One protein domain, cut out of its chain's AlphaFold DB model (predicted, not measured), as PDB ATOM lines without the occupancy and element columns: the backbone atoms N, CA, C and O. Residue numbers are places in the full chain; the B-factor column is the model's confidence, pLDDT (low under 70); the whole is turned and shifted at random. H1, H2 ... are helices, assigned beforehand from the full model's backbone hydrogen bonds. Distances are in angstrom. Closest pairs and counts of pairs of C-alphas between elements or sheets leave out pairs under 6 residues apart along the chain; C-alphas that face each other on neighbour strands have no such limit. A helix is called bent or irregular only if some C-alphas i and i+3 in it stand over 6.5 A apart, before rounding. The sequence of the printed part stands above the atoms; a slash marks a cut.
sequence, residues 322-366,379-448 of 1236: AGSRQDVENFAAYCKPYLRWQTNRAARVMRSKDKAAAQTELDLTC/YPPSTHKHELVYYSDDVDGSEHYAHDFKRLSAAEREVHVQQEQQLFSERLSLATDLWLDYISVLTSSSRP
ATOM      1  N   ALA A 322     -14.748 -44.829  36.634       60.22
ATOM      2  CA  ALA A 322     -15.120 -44.169  37.880       60.22
ATOM      3  C   ALA A 322     -13.945 -44.001  38.886       60.22
ATOM      4  O   ALA A 322     -14.041 -43.240  39.847       60.22
ATOM      5  N   GLY A 323     -12.815 -44.687  38.648       71.81
ATOM      6  CA  GLY A 323     -11.591 -44.628  39.455       71.81
ATOM      7  C   GLY A 323     -11.637 -45.494  40.715       71.81
ATOM      8  O   GLY A 323     -11.657 -44.973  41.825       71.81
ATOM      9  N   SER A 324     -11.669 -46.822  40.585       82.38
ATOM     10  CA  SER A 324     -11.714 -47.769  41.718       82.38
ATOM     11  C   SER A 324     -10.549 -47.597  42.712       82.38
ATOM     12  O   SER A 324      -9.542 -46.947  42.423       82.38
ATOM     13  N   ARG A 325     -10.616 -48.274  43.867       86.38
ATOM     14  CA  ARG A 325      -9.478 -48.358  44.801       86.38
ATOM     15  C   ARG A 325      -8.197 -48.875  44.125       86.38
ATOM     16  O   ARG A 325      -7.118 -48.343  44.375       86.38
ATOM     17  N   GLN A 326      -8.326 -49.837  43.208       88.19
ATOM     18  CA  GLN A 326      -7.207 -50.345  42.410       88.19
ATOM     19  C   GLN A 326      -6.620 -49.267  41.483       88.19
ATOM     20  O   GLN A 326      -5.417 -49.269  41.242       88.19
ATOM     21  N   ASP A 327      -7.432 -48.325  41.000       89.00
ATOM     22  CA  ASP A 327      -6.989 -47.238  40.119       89.00
ATOM     23  C   ASP A 327      -6.273 -46.122  40.893       89.00
ATOM     24  O   ASP A 327      -5.270 -45.591  40.415       89.00
ATOM     25  N   VAL A 328      -6.705 -45.836  42.129       91.12
ATOM     26  CA  VAL A 328      -5.969 -44.985  43.085       91.12
ATOM     27  C   VAL A 328      -4.594 -45.593  43.399       91.12
ATOM     28  O   VAL A 328      -3.577 -44.894  43.390       91.12
ATOM     29  N   GLU A 329      -4.532 -46.909  43.608       91.25
ATOM     30  CA  GLU A 329      -3.278 -47.630  43.862       91.25
ATOM     31  C   GLU A 329      -2.391 -47.722  42.606       91.25
ATOM     32  O   GLU A 329      -1.180 -47.514  42.701       91.25
ATOM     33  N   ASN A 330      -2.970 -47.899  41.414       91.69
ATOM     34  CA  ASN A 330      -2.261 -47.811  40.132       91.69
ATOM     35  C   ASN A 330      -1.673 -46.407  39.905       91.69
ATOM     36  O   ASN A 330      -0.520 -46.273  39.487       91.69
ATOM     37  N   PHE A 331      -2.427 -45.349  40.222       93.81
ATOM     38  CA  PHE A 331      -1.926 -43.977  40.163       93.81
ATOM     39  C   PHE A 331      -0.755 -43.778  41.131       93.81
ATOM     40  O   PHE A 331       0.273 -43.221  40.744       93.81
ATOM     41  N   ALA A 332      -0.860 -44.272  42.368       94.19
ATOM     42  CA  ALA A 332       0.215 -44.190  43.356       94.19
ATOM     43  C   ALA A 332       1.473 -44.991  42.955       94.19
ATOM     44  O   ALA A 332       2.588 -44.536  43.217       94.19
ATOM     45  N   ALA A 333       1.306 -46.144  42.300       93.38
ATOM     46  CA  ALA A 333       2.392 -47.034  41.887       93.38
ATOM     47  C   ALA A 333       3.106 -46.601  40.593       93.38
ATOM     48  O   ALA A 333       4.319 -46.784  40.482       93.38
ATOM     49  N   TYR A 334       2.384 -46.025  39.623       93.62
ATOM     50  CA  TYR A 334       2.905 -45.770  38.272       93.62
ATOM     51  C   TYR A 334       2.866 -44.289  37.869       93.62
ATOM     52  O   TYR A 334       3.892 -43.730  37.470       93.62
ATOM     53  N   CYS A 335       1.722 -43.617  38.032       95.00
ATOM     54  CA  CYS A 335       1.541 -42.227  37.595       95.00
ATOM     55  C   CYS A 335       2.276 -41.225  38.502       95.00
ATOM     56  O   CYS A 335       3.045 -40.398  38.013       95.00
ATOM     57  N   LYS A 336       2.102 -41.316  39.829       95.31
ATOM     58  CA  LYS A 336       2.698 -40.397  40.820       95.31
ATOM     59  C   LYS A 336       4.241 -40.432  40.802       95.31
ATOM     60  O   LYS A 336       4.842 -39.360  40.898       95.31
ATOM     61  N   PRO A 337       4.922 -41.585  40.604       96.38
ATOM     62  CA  PRO A 337       6.367 -41.619  40.370       96.38
ATOM     63  C   PRO A 337       6.806 -40.990  39.041       96.38
ATOM     64  O   PRO A 337       7.825 -40.300  39.028       96.38
ATOM     65  N   TYR A 338       6.060 -41.181  37.943       96.88
ATOM     66  CA  TYR A 338       6.406 -40.572  36.651       96.88
ATOM     67  C   TYR A 338       6.210 -39.050  36.670       96.88
ATOM     68  O   TYR A 338       7.138 -38.321  36.322       96.88
ATOM     69  N   LEU A 339       5.075 -38.566  37.192       96.75
ATOM     70  CA  LEU A 339       4.837 -37.143  37.458       96.75
ATOM     71  C   LEU A 339       5.990 -36.547  38.270       96.75
ATOM     72  O   LEU A 339       6.639 -35.612  37.814       96.75
ATOM     73  N   ARG A 340       6.329 -37.139  39.425       95.81
ATOM     74  CA  ARG A 340       7.450 -36.677  40.263       95.81
ATOM     75  C   ARG A 340       8.796 -36.696  39.542       95.81
ATOM     76  O   ARG A 340       9.621 -35.827  39.813       95.81
ATOM     77  N   TRP A 341       9.055 -37.650  38.650       96.44
ATOM     78  CA  TRP A 341      10.281 -37.668  37.847       96.44
ATOM     79  C   TRP A 341      10.300 -36.525  36.823       96.44
ATOM     80  O   TRP A 341      11.306 -35.818  36.719       96.44
ATOM     81  N   GLN A 342       9.185 -36.308  36.120       95.81
ATOM     82  CA  GLN A 342       9.047 -35.311  35.059       95.81
ATOM     83  C   GLN A 342       9.025 -33.877  35.615       95.81
ATOM     84  O   GLN A 342       9.775 -33.029  35.133       95.81
ATOM     85  N   THR A 343       8.289 -33.601  36.695       94.62
ATOM     86  CA  THR A 343       8.265 -32.268  37.328       94.62
ATOM     87  C   THR A 343       9.625 -31.893  37.922       94.62
ATOM     88  O   THR A 343      10.136 -30.806  37.653       94.62
ATOM     89  N   ASN A 344      10.301 -32.812  38.626       92.38
ATOM     90  CA  ASN A 344      11.677 -32.595  39.101       92.38
ATOM     91  C   ASN A 344      12.697 -32.478  37.958       92.38
ATOM     92  O   ASN A 344      13.813 -31.993  38.167       92.38
ATOM     93  N   ARG A 345      12.379 -32.950  36.751       91.62
ATOM     94  CA  ARG A 345      13.213 -32.768  35.562       91.62
ATOM     95  C   ARG A 345      13.006 -31.377  34.963       91.62
ATOM     96  O   ARG A 345      13.986 -30.638  34.876       91.62
ATOM     97  N   ALA A 346      11.764 -30.977  34.692       91.00
ATOM     98  CA  ALA A 346      11.428 -29.626  34.242       91.00
ATOM     99  C   ALA A 346      11.964 -28.551  35.206       91.00
ATOM    100  O   ALA A 346      12.676 -27.646  34.779       91.00
ATOM    101  N   ALA A 347      11.767 -28.714  36.520       88.88
ATOM    102  CA  ALA A 347      12.267 -27.790  37.543       88.88
ATOM    103  C   ALA A 347      13.807 -27.680  37.612       88.88
ATOM    104  O   ALA A 347      14.328 -26.678  38.107       88.88
ATOM    105  N   ARG A 348      14.555 -28.681  37.119       88.25
ATOM    106  CA  ARG A 348      16.021 -28.606  36.969       88.25
ATOM    107  C   ARG A 348      16.425 -27.914  35.668       88.25
ATOM    108  O   ARG A 348      17.321 -27.075  35.698       88.25
ATOM    109  N   VAL A 349      15.771 -28.223  34.548       87.12
ATOM    110  CA  VAL A 349      16.108 -27.629  33.239       87.12
ATOM    111  C   VAL A 349      15.671 -26.158  33.154       87.12
ATOM    112  O   VAL A 349      16.416 -25.346  32.613       87.12
ATOM    113  N   MET A 350      14.578 -25.771  33.822       83.25
ATOM    114  CA  MET A 350      14.150 -24.372  34.032       83.25
ATOM    115  C   MET A 350      15.175 -23.498  34.775       83.25
ATOM    116  O   MET A 350      15.115 -22.276  34.688       83.25
ATOM    117  N   ARG A 351      16.129 -24.100  35.502       83.00
ATOM    118  CA  ARG A 351      17.248 -23.389  36.155       83.00
ATOM    119  C   ARG A 351      18.508 -23.333  35.284       83.00
ATOM    120  O   ARG A 351      19.517 -22.769  35.703       83.00
ATOM    121  N   SER A 352      18.485 -23.954  34.106       83.44
ATOM    122  CA  SER A 352      19.591 -23.936  33.149       83.44
ATOM    123  C   SER A 352      19.546 -22.682  32.264       83.44
ATOM    124  O   SER A 352      18.591 -21.909  32.293       83.44
ATOM    125  N   LYS A 353      20.588 -22.474  31.450       83.69
ATOM    126  CA  LYS A 353      20.603 -21.400  30.440       83.69
ATOM    127  C   LYS A 353      19.883 -21.782  29.139       83.69
ATOM    128  O   LYS A 353      19.657 -20.903  28.309       83.69
ATOM    129  N   ASP A 354      19.539 -23.057  28.953       87.94
ATOM    130  CA  ASP A 354      18.884 -23.548  27.742       87.94
ATOM    131  C   ASP A 354      17.363 -23.381  27.843       87.94
ATOM    132  O   ASP A 354      16.655 -24.153  28.491       87.94
ATOM    133  N   LYS A 355      16.865 -22.341  27.171       85.94
ATOM    134  CA  LYS A 355      15.438 -22.010  27.115       85.94
ATOM    135  C   LYS A 355      14.640 -22.970  26.227       85.94
ATOM    136  O   LYS A 355      13.449 -23.134  26.464       85.94
ATOM    137  N   ALA A 356      15.263 -23.592  25.225       86.19
ATOM    138  CA  ALA A 356      14.579 -24.497  24.304       86.19
ATOM    139  C   ALA A 356      14.339 -25.860  24.966       86.19
ATOM    140  O   ALA A 356      13.212 -26.363  24.960       86.19
ATOM    141  N   ALA A 357      15.366 -26.407  25.625       88.00
ATOM    142  CA  ALA A 357      15.220 -27.602  26.450       88.00
ATOM    143  C   ALA A 357      14.274 -27.360  27.638       88.00
ATOM    144  O   ALA A 357      13.473 -28.235  27.961       88.00
ATOM    145  N   ALA A 358      14.311 -26.174  28.264       89.25
ATOM    146  CA  ALA A 358      13.385 -25.831  29.344       89.25
ATOM    147  C   ALA A 358      11.921 -25.806  28.880       89.25
ATOM    148  O   ALA A 358      11.076 -26.384  29.561       89.25
ATOM    149  N   GLN A 359      11.622 -25.203  27.721       89.94
ATOM    150  CA  GLN A 359      10.265 -25.202  27.169       89.94
ATOM    151  C   GLN A 359       9.809 -26.619  26.801       89.94
ATOM    152  O   GLN A 359       8.754 -27.044  27.248       89.94
ATOM    153  N   THR A 360      10.640 -27.391  26.095       91.88
ATOM    154  CA  THR A 360      10.324 -28.784  25.719       91.88
ATOM    155  C   THR A 360      10.029 -29.652  26.948       91.88
ATOM    156  O   THR A 360       9.100 -30.454  26.949       91.88
ATOM    157  N   GLU A 361      10.794 -29.487  28.031       92.94
ATOM    158  CA  GLU A 361      10.549 -30.191  29.294       92.94
ATOM    159  C   GLU A 361       9.292 -29.696  30.026       92.94
ATOM    160  O   GLU A 361       8.648 -30.497  30.703       92.94
ATOM    161  N   LEU A 362       8.903 -28.424  29.886       92.38
ATOM    162  CA  LEU A 362       7.616 -27.929  30.382       92.38
ATOM    163  C   LEU A 362       6.460 -28.521  29.572       92.38
ATOM    164  O   LEU A 362       5.566 -29.113  30.166       92.38
ATOM    165  N   ASP A 363       6.517 -28.449  28.243       93.06
ATOM    166  CA  ASP A 363       5.465 -28.926  27.343       93.06
ATOM    167  C   ASP A 363       5.195 -30.433  27.527       93.06
ATOM    168  O   ASP A 363       4.043 -30.862  27.610       93.06
ATOM    169  N   LEU A 364       6.254 -31.237  27.695       94.88
ATOM    170  CA  LEU A 364       6.167 -32.661  28.052       94.88
ATOM    171  C   LEU A 364       5.575 -32.901  29.449       94.88
ATOM    172  O   LEU A 364       4.945 -33.931  29.687       94.88
ATOM    173  N   THR A 365       5.769 -31.967  30.384       95.31
ATOM    174  CA  THR A 365       5.160 -32.037  31.719       95.31
ATOM    175  C   THR A 365       3.670 -31.713  31.649       95.31
ATOM    176  O   THR A 365       2.868 -32.457  32.208       95.31
ATOM    177  N   CYS A 366       3.288 -30.666  30.911       93.69
ATOM    178  CA  CYS A 366       1.895 -30.326  30.633       93.69
ATOM    179  C   CYS A 366       1.180 -31.506  29.959       93.69
ATOM    180  O   CYS A 366       0.180 -31.987  30.476       93.69
ATOM    181  N   TYR A 379     -14.352 -34.574  38.861       84.38
ATOM    182  CA  TYR A 379     -15.106 -34.754  40.107       84.38
ATOM    183  C   TYR A 379     -15.653 -36.192  40.262       84.38
ATOM    184  O   TYR A 379     -16.526 -36.605  39.480       84.38
ATOM    185  N   PRO A 380     -15.209 -36.952  41.284       82.56
ATOM    186  CA  PRO A 380     -15.553 -38.361  41.412       82.56
ATOM    187  C   PRO A 380     -17.048 -38.595  41.703       82.56
ATOM    188  O   PRO A 380     -17.730 -37.742  42.278       82.56
ATOM    189  N   PRO A 381     -17.593 -39.761  41.320       76.88
ATOM    190  CA  PRO A 381     -18.931 -40.194  41.722       76.88
ATOM    191  C   PRO A 381     -19.011 -40.452  43.233       76.88
ATOM    192  O   PRO A 381     -18.079 -40.965  43.849       76.88
ATOM    193  N   SER A 382     -20.151 -40.097  43.833       73.75
ATOM    194  CA  SER A 382     -20.343 -40.042  45.291       73.75
ATOM    195  C   SER A 382     -20.698 -41.368  45.979       73.75
ATOM    196  O   SER A 382     -20.669 -41.418  47.204       73.75
ATOM    197  N   THR A 383     -21.058 -42.411  45.224       75.25
ATOM    198  CA  THR A 383     -21.360 -43.768  45.727       75.25
ATOM    199  C   THR A 383     -20.999 -44.813  44.676       75.25
ATOM    200  O   THR A 383     -21.023 -44.478  43.488       75.25
ATOM    201  N   HIS A 384     -20.767 -46.078  45.054       75.75
ATOM    202  CA  HIS A 384     -20.503 -47.156  44.084       75.75
ATOM    203  C   HIS A 384     -21.681 -47.354  43.112       75.75
ATOM    204  O   HIS A 384     -21.497 -47.597  41.920       75.75
ATOM    205  N   LYS A 385     -22.919 -47.127  43.577       74.81
ATOM    206  CA  LYS A 385     -24.105 -47.106  42.706       74.81
ATOM    207  C   LYS A 385     -23.988 -46.065  41.588       74.81
ATOM    208  O   LYS A 385     -24.338 -46.344  40.444       74.81
ATOM    209  N   HIS A 386     -23.504 -44.865  41.910       70.44
ATOM    210  CA  HIS A 386     -23.278 -43.809  40.922       70.44
ATOM    211  C   HIS A 386     -22.098 -44.125  39.989       70.44
ATOM    212  O   HIS A 386     -22.020 -43.533  38.919       70.44
ATOM    213  N   GLU A 387     -21.222 -45.071  40.338       69.38
ATOM    214  CA  GLU A 387     -20.204 -45.605  39.425       69.38
ATOM    215  C   GLU A 387     -20.838 -46.530  38.389       69.38
ATOM    216  O   GLU A 387     -20.701 -46.304  37.188       69.38
ATOM    217  N   LEU A 388     -21.605 -47.518  38.858       69.62
ATOM    218  CA  LEU A 388     -22.261 -48.519  38.016       69.62
ATOM    219  C   LEU A 388     -23.237 -47.887  37.009       69.62
ATOM    220  O   LEU A 388     -23.188 -48.202  35.825       69.62
ATOM    221  N   VAL A 389     -24.077 -46.940  37.446       65.25
ATOM    222  CA  VAL A 389     -25.061 -46.262  36.573       65.25
ATOM    223  C   VAL A 389     -24.407 -45.441  35.449       65.25
ATOM    224  O   VAL A 389     -24.985 -45.310  34.369       65.25
ATOM    225  N   TYR A 390     -23.235 -44.859  35.717       58.34
ATOM    226  CA  TYR A 390     -22.678 -43.730  34.957       58.34
ATOM    227  C   TYR A 390     -21.437 -44.107  34.130       58.34
ATOM    228  O   TYR A 390     -21.198 -43.526  33.075       58.34
ATOM    229  N   TYR A 391     -20.659 -45.084  34.605       59.19
ATOM    230  CA  TYR A 391     -19.336 -45.438  34.080       59.19
ATOM    231  C   TYR A 391     -19.162 -46.941  33.789       59.19
ATOM    232  O   TYR A 391     -18.081 -47.346  33.361       59.19
ATOM    233  N   SER A 392     -20.192 -47.768  34.013       60.03
ATOM    234  CA  SER A 392     -20.193 -49.194  33.663       60.03
ATOM    235  C   SER A 392     -21.140 -49.495  32.499       60.03
ATOM    236  O   SER A 392     -22.215 -48.903  32.376       60.03
ATOM    237  N   ASP A 393     -20.754 -50.464  31.668       55.06
ATOM    238  CA  ASP A 393     -21.668 -51.122  30.725       55.06
ATOM    239  C   ASP A 393     -22.524 -52.210  31.409       55.06
ATOM    240  O   ASP A 393     -23.555 -52.608  30.867       55.06
ATOM    241  N   ASP A 394     -22.138 -52.653  32.612       59.59
ATOM    242  CA  ASP A 394     -22.903 -53.586  33.449       59.59
ATOM    243  C   ASP A 394     -24.058 -52.858  34.161       59.59
ATOM    244  O   ASP A 394     -23.876 -52.183  35.180       59.59
ATOM    245  N   VAL A 395     -25.256 -52.983  33.581       55.00
ATOM    246  CA  VAL A 395     -26.517 -52.463  34.131       55.00
ATOM    247  C   VAL A 395     -27.017 -53.313  35.296       55.00
ATOM    248  O   VAL A 395     -27.498 -52.761  36.290       55.00
ATOM    249  N   ASP A 396     -26.891 -54.634  35.191       62.47
ATOM    250  CA  ASP A 396     -27.453 -55.581  36.152       62.47
ATOM    251  C   ASP A 396     -26.827 -55.370  37.535       62.47
ATOM    252  O   ASP A 396     -27.536 -55.364  38.546       62.47
ATOM    253  N   GLY A 397     -25.523 -55.076  37.585       65.19
ATOM    254  CA  GLY A 397     -24.809 -54.703  38.803       65.19
ATOM    255  C   GLY A 397     -25.418 -53.503  39.544       65.19
ATOM    256  O   GLY A 397     -25.414 -53.489  40.774       65.19
ATOM    257  N   SER A 398     -25.997 -52.516  38.848       66.69
ATOM    258  CA  SER A 398     -26.637 -51.347  39.483       66.69
ATOM    259  C   SER A 398     -27.942 -51.708  40.208       66.69
ATOM    260  O   SER A 398     -28.219 -51.179  41.293       66.69
ATOM    261  N   GLU A 399     -28.750 -52.604  39.636       68.69
ATOM    262  CA  GLU A 399     -29.976 -53.081  40.287       68.69
ATOM    263  C   GLU A 399     -29.655 -54.040  41.440       68.69
ATOM    264  O   GLU A 399     -30.181 -53.873  42.545       68.69
ATOM    265  N   HIS A 400     -28.717 -54.969  41.222       71.38
ATOM    266  CA  HIS A 400     -28.251 -55.907  42.243       71.38
ATOM    267  C   HIS A 400     -27.612 -55.183  43.432       71.38
ATOM    268  O   HIS A 400     -27.999 -55.450  44.567       71.38
ATOM    269  N   TYR A 401     -26.759 -54.174  43.209       79.31
ATOM    270  CA  TYR A 401     -26.194 -53.343  44.281       79.31
ATOM    271  C   TYR A 401     -27.283 -52.768  45.204       79.31
ATOM    272  O   TYR A 401     -27.182 -52.840  46.429       79.31
ATOM    273  N   ALA A 402     -28.375 -52.240  44.639       78.56
ATOM    274  CA  ALA A 402     -29.473 -51.656  45.413       78.56
ATOM    275  C   ALA A 402     -30.331 -52.695  46.171       78.56
ATOM    276  O   ALA A 402     -31.138 -52.314  47.029       78.56
ATOM    277  N   HIS A 403     -30.180 -53.982  45.854       82.25
ATOM    278  CA  HIS A 403     -30.818 -55.111  46.523       82.25
ATOM    279  C   HIS A 403     -29.890 -55.747  47.572       82.25
ATOM    280  O   HIS A 403     -30.299 -55.952  48.715       82.25
ATOM    281  N   ASP A 404     -28.621 -55.965  47.237       83.06
ATOM    282  CA  ASP A 404     -27.622 -56.556  48.126       83.06
ATOM    283  C   ASP A 404     -27.222 -55.599  49.255       83.06
ATOM    284  O   ASP A 404     -27.183 -56.012  50.413       83.06
ATOM    285  N   PHE A 405     -27.122 -54.292  48.991       84.81
ATOM    286  CA  PHE A 405     -26.977 -53.289  50.054       84.81
ATOM    287  C   PHE A 405     -28.153 -53.308  51.054       84.81
ATOM    288  O   PHE A 405     -27.975 -52.978  52.224       84.81
ATOM    289  N   LYS A 406     -29.361 -53.729  50.643       87.62
ATOM    290  CA  LYS A 406     -30.510 -53.908  51.556       87.62
ATOM    291  C   LYS A 406     -30.482 -55.238  52.315       87.62
ATOM    292  O   LYS A 406     -31.102 -55.315  53.375       87.62
ATOM    293  N   ARG A 407     -29.795 -56.262  51.792       90.25
ATOM    294  CA  ARG A 407     -29.592 -57.568  52.452       90.25
ATOM    295  C   ARG A 407     -28.593 -57.478  53.609       90.25
ATOM    296  O   ARG A 407     -28.756 -58.200  54.587       90.25
ATOM    297  N   LEU A 408     -27.609 -56.581  53.516       92.12
ATOM    298  CA  LEU A 408     -26.654 -56.287  54.590       92.12
ATOM    299  C   LEU A 408     -27.354 -55.833  55.886       92.12
ATOM    300  O   LEU A 408     -28.351 -55.095  55.861       92.12
ATOM    301  N   SER A 409     -26.795 -56.209  57.036       94.50
ATOM    302  CA  SER A 409     -27.210 -55.703  58.350       94.50
ATOM    303  C   SER A 409     -26.955 -54.194  58.494       94.50
ATOM    304  O   SER A 409     -26.326 -53.556  57.647       94.50
ATOM    305  N   ALA A 410     -27.459 -53.591  59.576       92.50
ATOM    306  CA  ALA A 410     -27.261 -52.164  59.836       92.50
ATOM    307  C   ALA A 410     -25.769 -51.795  59.984       92.50
ATOM    308  O   ALA A 410     -25.325 -50.823  59.380       92.50
ATOM    309  N   ALA A 411     -24.997 -52.610  60.714       92.25
ATOM    310  CA  ALA A 411     -23.562 -52.399  60.912       92.25
ATOM    311  C   ALA A 411     -22.753 -52.590  59.616       92.25
ATOM    312  O   ALA A 411     -21.883 -51.782  59.310       92.25
ATOM    313  N   GLU A 412     -23.068 -53.612  58.814       91.75
ATOM    314  CA  GLU A 412     -22.393 -53.833  57.525       91.75
ATOM    315  C   GLU A 412     -22.677 -52.698  56.529       91.75
ATOM    316  O   GLU A 412     -21.764 -52.252  55.835       91.75
ATOM    317  N   ARG A 413     -23.911 -52.171  56.495       91.12
ATOM    318  CA  ARG A 413     -24.246 -50.973  55.706       91.12
ATOM    319  C   ARG A 413     -23.485 -49.740  56.167       91.12
ATOM    320  O   ARG A 413     -23.029 -48.978  55.321       91.12
ATOM    321  N   GLU A 414     -23.352 -49.533  57.475       91.19
ATOM    322  CA  GLU A 414     -22.600 -48.397  58.008       91.19
ATOM    323  C   GLU A 414     -21.122 -48.476  57.600       91.19
ATOM    324  O   GLU A 414     -20.595 -47.517  57.038       91.19
ATOM    325  N   VAL A 415     -20.486 -49.640  57.768       92.12
ATOM    326  CA  VAL A 415     -19.103 -49.882  57.325       92.12
ATOM    327  C   VAL A 415     -18.951 -49.676  55.812       92.12
ATOM    328  O   VAL A 415     -18.006 -49.019  55.382       92.12
ATOM    329  N   HIS A 416     -19.889 -50.164  54.996       88.31
ATOM    330  CA  HIS A 416     -19.851 -49.981  53.540       88.31
ATOM    331  C   HIS A 416     -19.992 -48.501  53.135       88.31
ATOM    332  O   HIS A 416     -19.288 -48.028  52.244       88.31
ATOM    333  N   VAL A 417     -20.859 -47.735  53.806       89.19
ATOM    334  CA  VAL A 417     -21.006 -46.287  53.570       89.19
ATOM    335  C   VAL A 417     -19.752 -45.523  54.003       89.19
ATOM    336  O   VAL A 417     -19.313 -44.629  53.282       89.19
ATOM    337  N   GLN A 418     -19.134 -45.887  55.131       90.62
ATOM    338  CA  GLN A 418     -17.862 -45.302  55.569       90.62
ATOM    339  C   GLN A 418     -16.730 -45.588  54.563       90.62
ATOM    340  O   GLN A 418     -15.959 -44.684  54.240       90.62
ATOM    341  N   GLN A 419     -16.663 -46.804  54.006       89.50
ATOM    342  CA  GLN A 419     -15.690 -47.172  52.968       89.50
ATOM    343  C   GLN A 419     -15.888 -46.380  51.665       89.50
ATOM    344  O   GLN A 419     -14.910 -45.876  51.110       89.50
ATOM    345  N   GLU A 420     -17.127 -46.199  51.198       87.12
ATOM    346  CA  GLU A 420     -17.406 -45.357  50.023       87.12
ATOM    347  C   GLU A 420     -17.054 -43.885  50.260       87.12
ATOM    348  O   GLU A 420     -16.439 -43.254  49.399       87.12
ATOM    349  N   GLN A 421     -17.383 -43.338  51.436       89.94
ATOM    350  CA  GLN A 421     -17.033 -41.962  51.800       89.94
ATOM    351  C   GLN A 421     -15.515 -41.759  51.889       89.94
ATOM    352  O   GLN A 421     -15.007 -40.737  51.418       89.94
ATOM    353  N   GLN A 422     -14.777 -42.733  52.437       91.38
ATOM    354  CA  GLN A 422     -13.316 -42.709  52.437       91.38
ATOM    355  C   GLN A 422     -12.770 -42.724  51.005       91.38
ATOM    356  O   GLN A 422     -11.973 -41.855  50.656       91.38
ATOM    357  N   LEU A 423     -13.217 -43.658  50.161       89.88
ATOM    358  CA  LEU A 423     -12.728 -43.791  48.788       89.88
ATOM    359  C   LEU A 423     -13.061 -42.551  47.935       89.88
ATOM    360  O   LEU A 423     -12.218 -42.083  47.172       89.88
ATOM    361  N   PHE A 424     -14.246 -41.959  48.106       90.12
ATOM    362  CA  PHE A 424     -14.605 -40.668  47.508       90.12
ATOM    363  C   PHE A 424     -13.654 -39.541  47.947       90.12
ATOM    364  O   PHE A 424     -13.184 -38.772  47.107       90.12
ATOM    365  N   SER A 425     -13.330 -39.462  49.241       91.12
ATOM    366  CA  SER A 425     -12.394 -38.471  49.787       91.12
ATOM    367  C   SER A 425     -10.967 -38.660  49.240       91.12
ATOM    368  O   SER A 425     -10.327 -37.702  48.798       91.12
ATOM    369  N   GLU A 426     -10.487 -39.906  49.168       92.69
ATOM    370  CA  GLU A 426      -9.199 -40.265  48.554       92.69
ATOM    371  C   GLU A 426      -9.141 -39.846  47.074       92.69
ATOM    372  O   GLU A 426      -8.197 -39.174  46.660       92.69
ATOM    373  N   ARG A 427     -10.176 -40.150  46.279       91.38
ATOM    374  CA  ARG A 427     -10.283 -39.708  44.875       91.38
ATOM    375  C   ARG A 427     -10.287 -38.185  44.737       91.38
ATOM    376  O   ARG A 427      -9.561 -37.643  43.908       91.38
ATOM    377  N   LEU A 428     -11.092 -37.487  45.542       91.50
ATOM    378  CA  LEU A 428     -11.243 -36.032  45.463       91.50
ATOM    379  C   LEU A 428      -9.950 -35.303  45.867       91.50
ATOM    380  O   LEU A 428      -9.583 -34.306  45.243       91.50
ATOM    381  N   SER A 429      -9.235 -35.817  46.871       93.94
ATOM    382  CA  SER A 429      -7.906 -35.315  47.249       93.94
ATOM    383  C   SER A 429      -6.858 -35.575  46.164       93.94
ATOM    384  O   SER A 429      -6.131 -34.652  45.816       93.94
ATOM    385  N   LEU A 430      -6.839 -36.761  45.542       95.06
ATOM    386  CA  LEU A 430      -5.957 -37.079  44.410       95.06
ATOM    387  C   LEU A 430      -6.202 -36.141  43.215       95.06
ATOM    388  O   LEU A 430      -5.246 -35.607  42.650       95.06
ATOM    389  N   ALA A 431      -7.466 -35.892  42.868       93.44
ATOM    390  CA  ALA A 431      -7.835 -34.958  41.807       93.44
ATOM    391  C   ALA A 431      -7.423 -33.512  42.138       93.44
ATOM    392  O   ALA A 431      -6.926 -32.789  41.273       93.44
ATOM    393  N   THR A 432      -7.579 -33.102  43.401       95.81
ATOM    394  CA  THR A 432      -7.159 -31.780  43.895       95.81
ATOM    395  C   THR A 432      -5.636 -31.614  43.836       95.81
ATOM    396  O   THR A 432      -5.158 -30.627  43.277       95.81
ATOM    397  N   ASP A 433      -4.881 -32.598  44.342       95.81
ATOM    398  CA  ASP A 433      -3.415 -32.681  44.252       95.81
ATOM    399  C   ASP A 433      -2.953 -32.527  42.794       95.81
ATOM    400  O   ASP A 433      -2.052 -31.742  42.517       95.81
ATOM    401  N   LEU A 434      -3.582 -33.246  41.852       96.06
ATOM    402  CA  LEU A 434      -3.190 -33.266  40.438       96.06
ATOM    403  C   LEU A 434      -3.276 -31.876  39.782       96.06
ATOM    404  O   LEU A 434      -2.348 -31.474  39.080       96.06
ATOM    405  N   TRP A 435      -4.357 -31.127  40.029       96.31
ATOM    406  CA  TRP A 435      -4.501 -29.758  39.518       96.31
ATOM    407  C   TRP A 435      -3.578 -28.761  40.230       96.31
ATOM    408  O   TRP A 435      -3.011 -27.883  39.575       96.31
ATOM    409  N   LEU A 436      -3.393 -28.888  41.548       96.19
ATOM    410  CA  LEU A 436      -2.499 -28.009  42.308       96.19
ATOM    411  C   LEU A 436      -1.025 -28.215  41.921       96.19
ATOM    412  O   LEU A 436      -0.320 -27.227  41.716       96.19
ATOM    413  N   ASP A 437      -0.576 -29.460  41.738       95.31
ATOM    414  CA  ASP A 437       0.762 -29.782  41.221       95.31
ATOM    415  C   ASP A 437       0.959 -29.204  39.805       95.31
ATOM    416  O   ASP A 437       2.010 -28.621  39.522       95.31
ATOM    417  N   TYR A 438      -0.050 -29.290  38.925       95.50
ATOM    418  CA  TYR A 438       0.028 -28.731  37.569       95.50
ATOM    419  C   TYR A 438       0.194 -27.201  37.589       95.50
ATOM    420  O   TYR A 438       1.133 -26.663  36.992       95.50
ATOM    421  N   ILE A 439      -0.653 -26.487  38.339       95.25
ATOM    422  CA  ILE A 439      -0.573 -25.023  38.464       95.25
ATOM    423  C   ILE A 439       0.740 -24.599  39.148       95.25
ATOM    424  O   ILE A 439       1.362 -23.612  38.745       95.25
ATOM    425  N   SER A 440       1.210 -25.364  40.138       93.50
ATOM    426  CA  SER A 440       2.495 -25.144  40.815       93.50
ATOM    427  C   SER A 440       3.682 -25.232  39.847       93.50
ATOM    428  O   SER A 440       4.553 -24.361  39.850       93.50
ATOM    429  N   VAL A 441       3.691 -26.216  38.939       92.25
ATOM    430  CA  VAL A 441       4.722 -26.348  37.894       92.25
ATOM    431  C   VAL A 441       4.715 -25.154  36.935       92.25
ATOM    432  O   VAL A 441       5.775 -24.579  36.677       92.25
ATOM    433  N   LEU A 442       3.540 -24.746  36.443       91.81
ATOM    434  CA  LEU A 442       3.411 -23.614  35.518       91.81
ATOM    435  C   LEU A 442       3.863 -22.291  36.162       91.81
ATOM    436  O   LEU A 442       4.639 -21.532  35.574       91.81
ATOM    437  N   THR A 443       3.420 -22.029  37.395       90.19
ATOM    438  CA  THR A 443       3.739 -20.799  38.146       90.19
ATOM    439  C   THR A 443       5.177 -20.745  38.673       90.19
ATOM    440  O   THR A 443       5.669 -19.646  38.936       90.19
ATOM    441  N   SER A 444       5.868 -21.890  38.762       85.88
ATOM    442  CA  SER A 444       7.295 -22.006  39.113       85.88
ATOM    443  C   SER A 444       8.261 -21.766  37.940       85.88
ATOM    444  O   SER A 444       9.479 -21.796  38.130       85.88
ATOM    445  N   SER A 445       7.756 -21.563  36.720       79.25
ATOM    446  CA  SER A 445       8.591 -21.277  35.547       79.25
ATOM    447  C   SER A 445       9.193 -19.862  35.595       79.25
ATOM    448  O   SER A 445       8.618 -18.932  36.159       79.25
ATOM    449  N   SER A 446      10.358 -19.656  34.966       71.25
ATOM    450  CA  SER A 446      11.039 -18.344  34.960       71.25
ATOM    451  C   SER A 446      10.329 -17.268  34.124       71.25
ATOM    452  O   SER A 446      10.717 -16.101  34.155       71.25
ATOM    453  N   ARG A 447       9.349 -17.674  33.311       77.69
ATOM    454  CA  ARG A 447       8.507 -16.830  32.456       77.69
ATOM    455  C   ARG A 447       7.105 -17.457  32.411       77.69
ATOM    456  O   ARG A 447       6.821 -18.178  31.460       77.69
ATOM    457  N   PRO A 448       6.272 -17.248  33.445       83.31
ATOM    458  CA  PRO A 448       4.946 -17.851  33.513       83.31
ATOM    459  C   PRO A 448       4.065 -17.356  32.364       83.31
ATOM    460  O   PRO A 448       3.818 -16.155  32.242       83.31
TER     461      PRO A 448
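What this domain is: This is residues 322 to 366 and 379 to 448 of the 1236 residues of an uncharacterized protein of Sporisorium scitamineum (UniProt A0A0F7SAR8). One long helix, H5, makes the axis of a rod, with a helical hairpin near each end: H3 and H4 by its first residues, H2 and the later arm of bent H1 by its last. The printed part has 115 residues, with five named helices, H1 to H5, and no named strand: all helix. It is only just extended, close to loose, with radius of gyration of the C-alphas 20.2 A and spans 66 by 28 by 23 A.

Where its parts are: From C-alpha 325 at (-9.478, -48.358, 44.801) follow H1, residues 325 to 349, one helix by its hydrogen bonds but bent: C-alphas 333 and 336 are 6.7 A apart, between arms H1a, 325 to 333, and H1b, 336 to 349. Next come H2, 355 to 366, H3, 384 to 391, and H4, 396 to 407. H5, 410 to 443, runs 49.1 A to (3.739, -20.799, 38.146).

How they stand to each other: H1a only just touches H5, residues 423 to 427 alone, with 3 C-alpha pairs within 8 A, closest Arg 325 and Leu 423, 6.9 A. Hairpin H1b and H2 touch, closest C-alphas Ala 346 and Glu 361, 5.1 A. With H5 they form an up-and-down bundle, each running against the one before. Hairpin H3 and H4 touch through H4's residues 397 to 402 alone, closest C-alphas Leu 388 and Ser 398, 5.4 A. Every O i to N i+4 pair is within hydrogen-bond range in H1a, H2 and H5; H1b has 9 of 10, H3 3 of 4, H4 6 of 8.

The domain as a whole: Look to C-alphas 353 and 407, the farthest apart, 65.7 A. Residues 367 to 378 are cut out, a 20.0 A gap between C-alphas; the links printed whole are tight. Confidence is under 70 at residues 322 and 387 to 399.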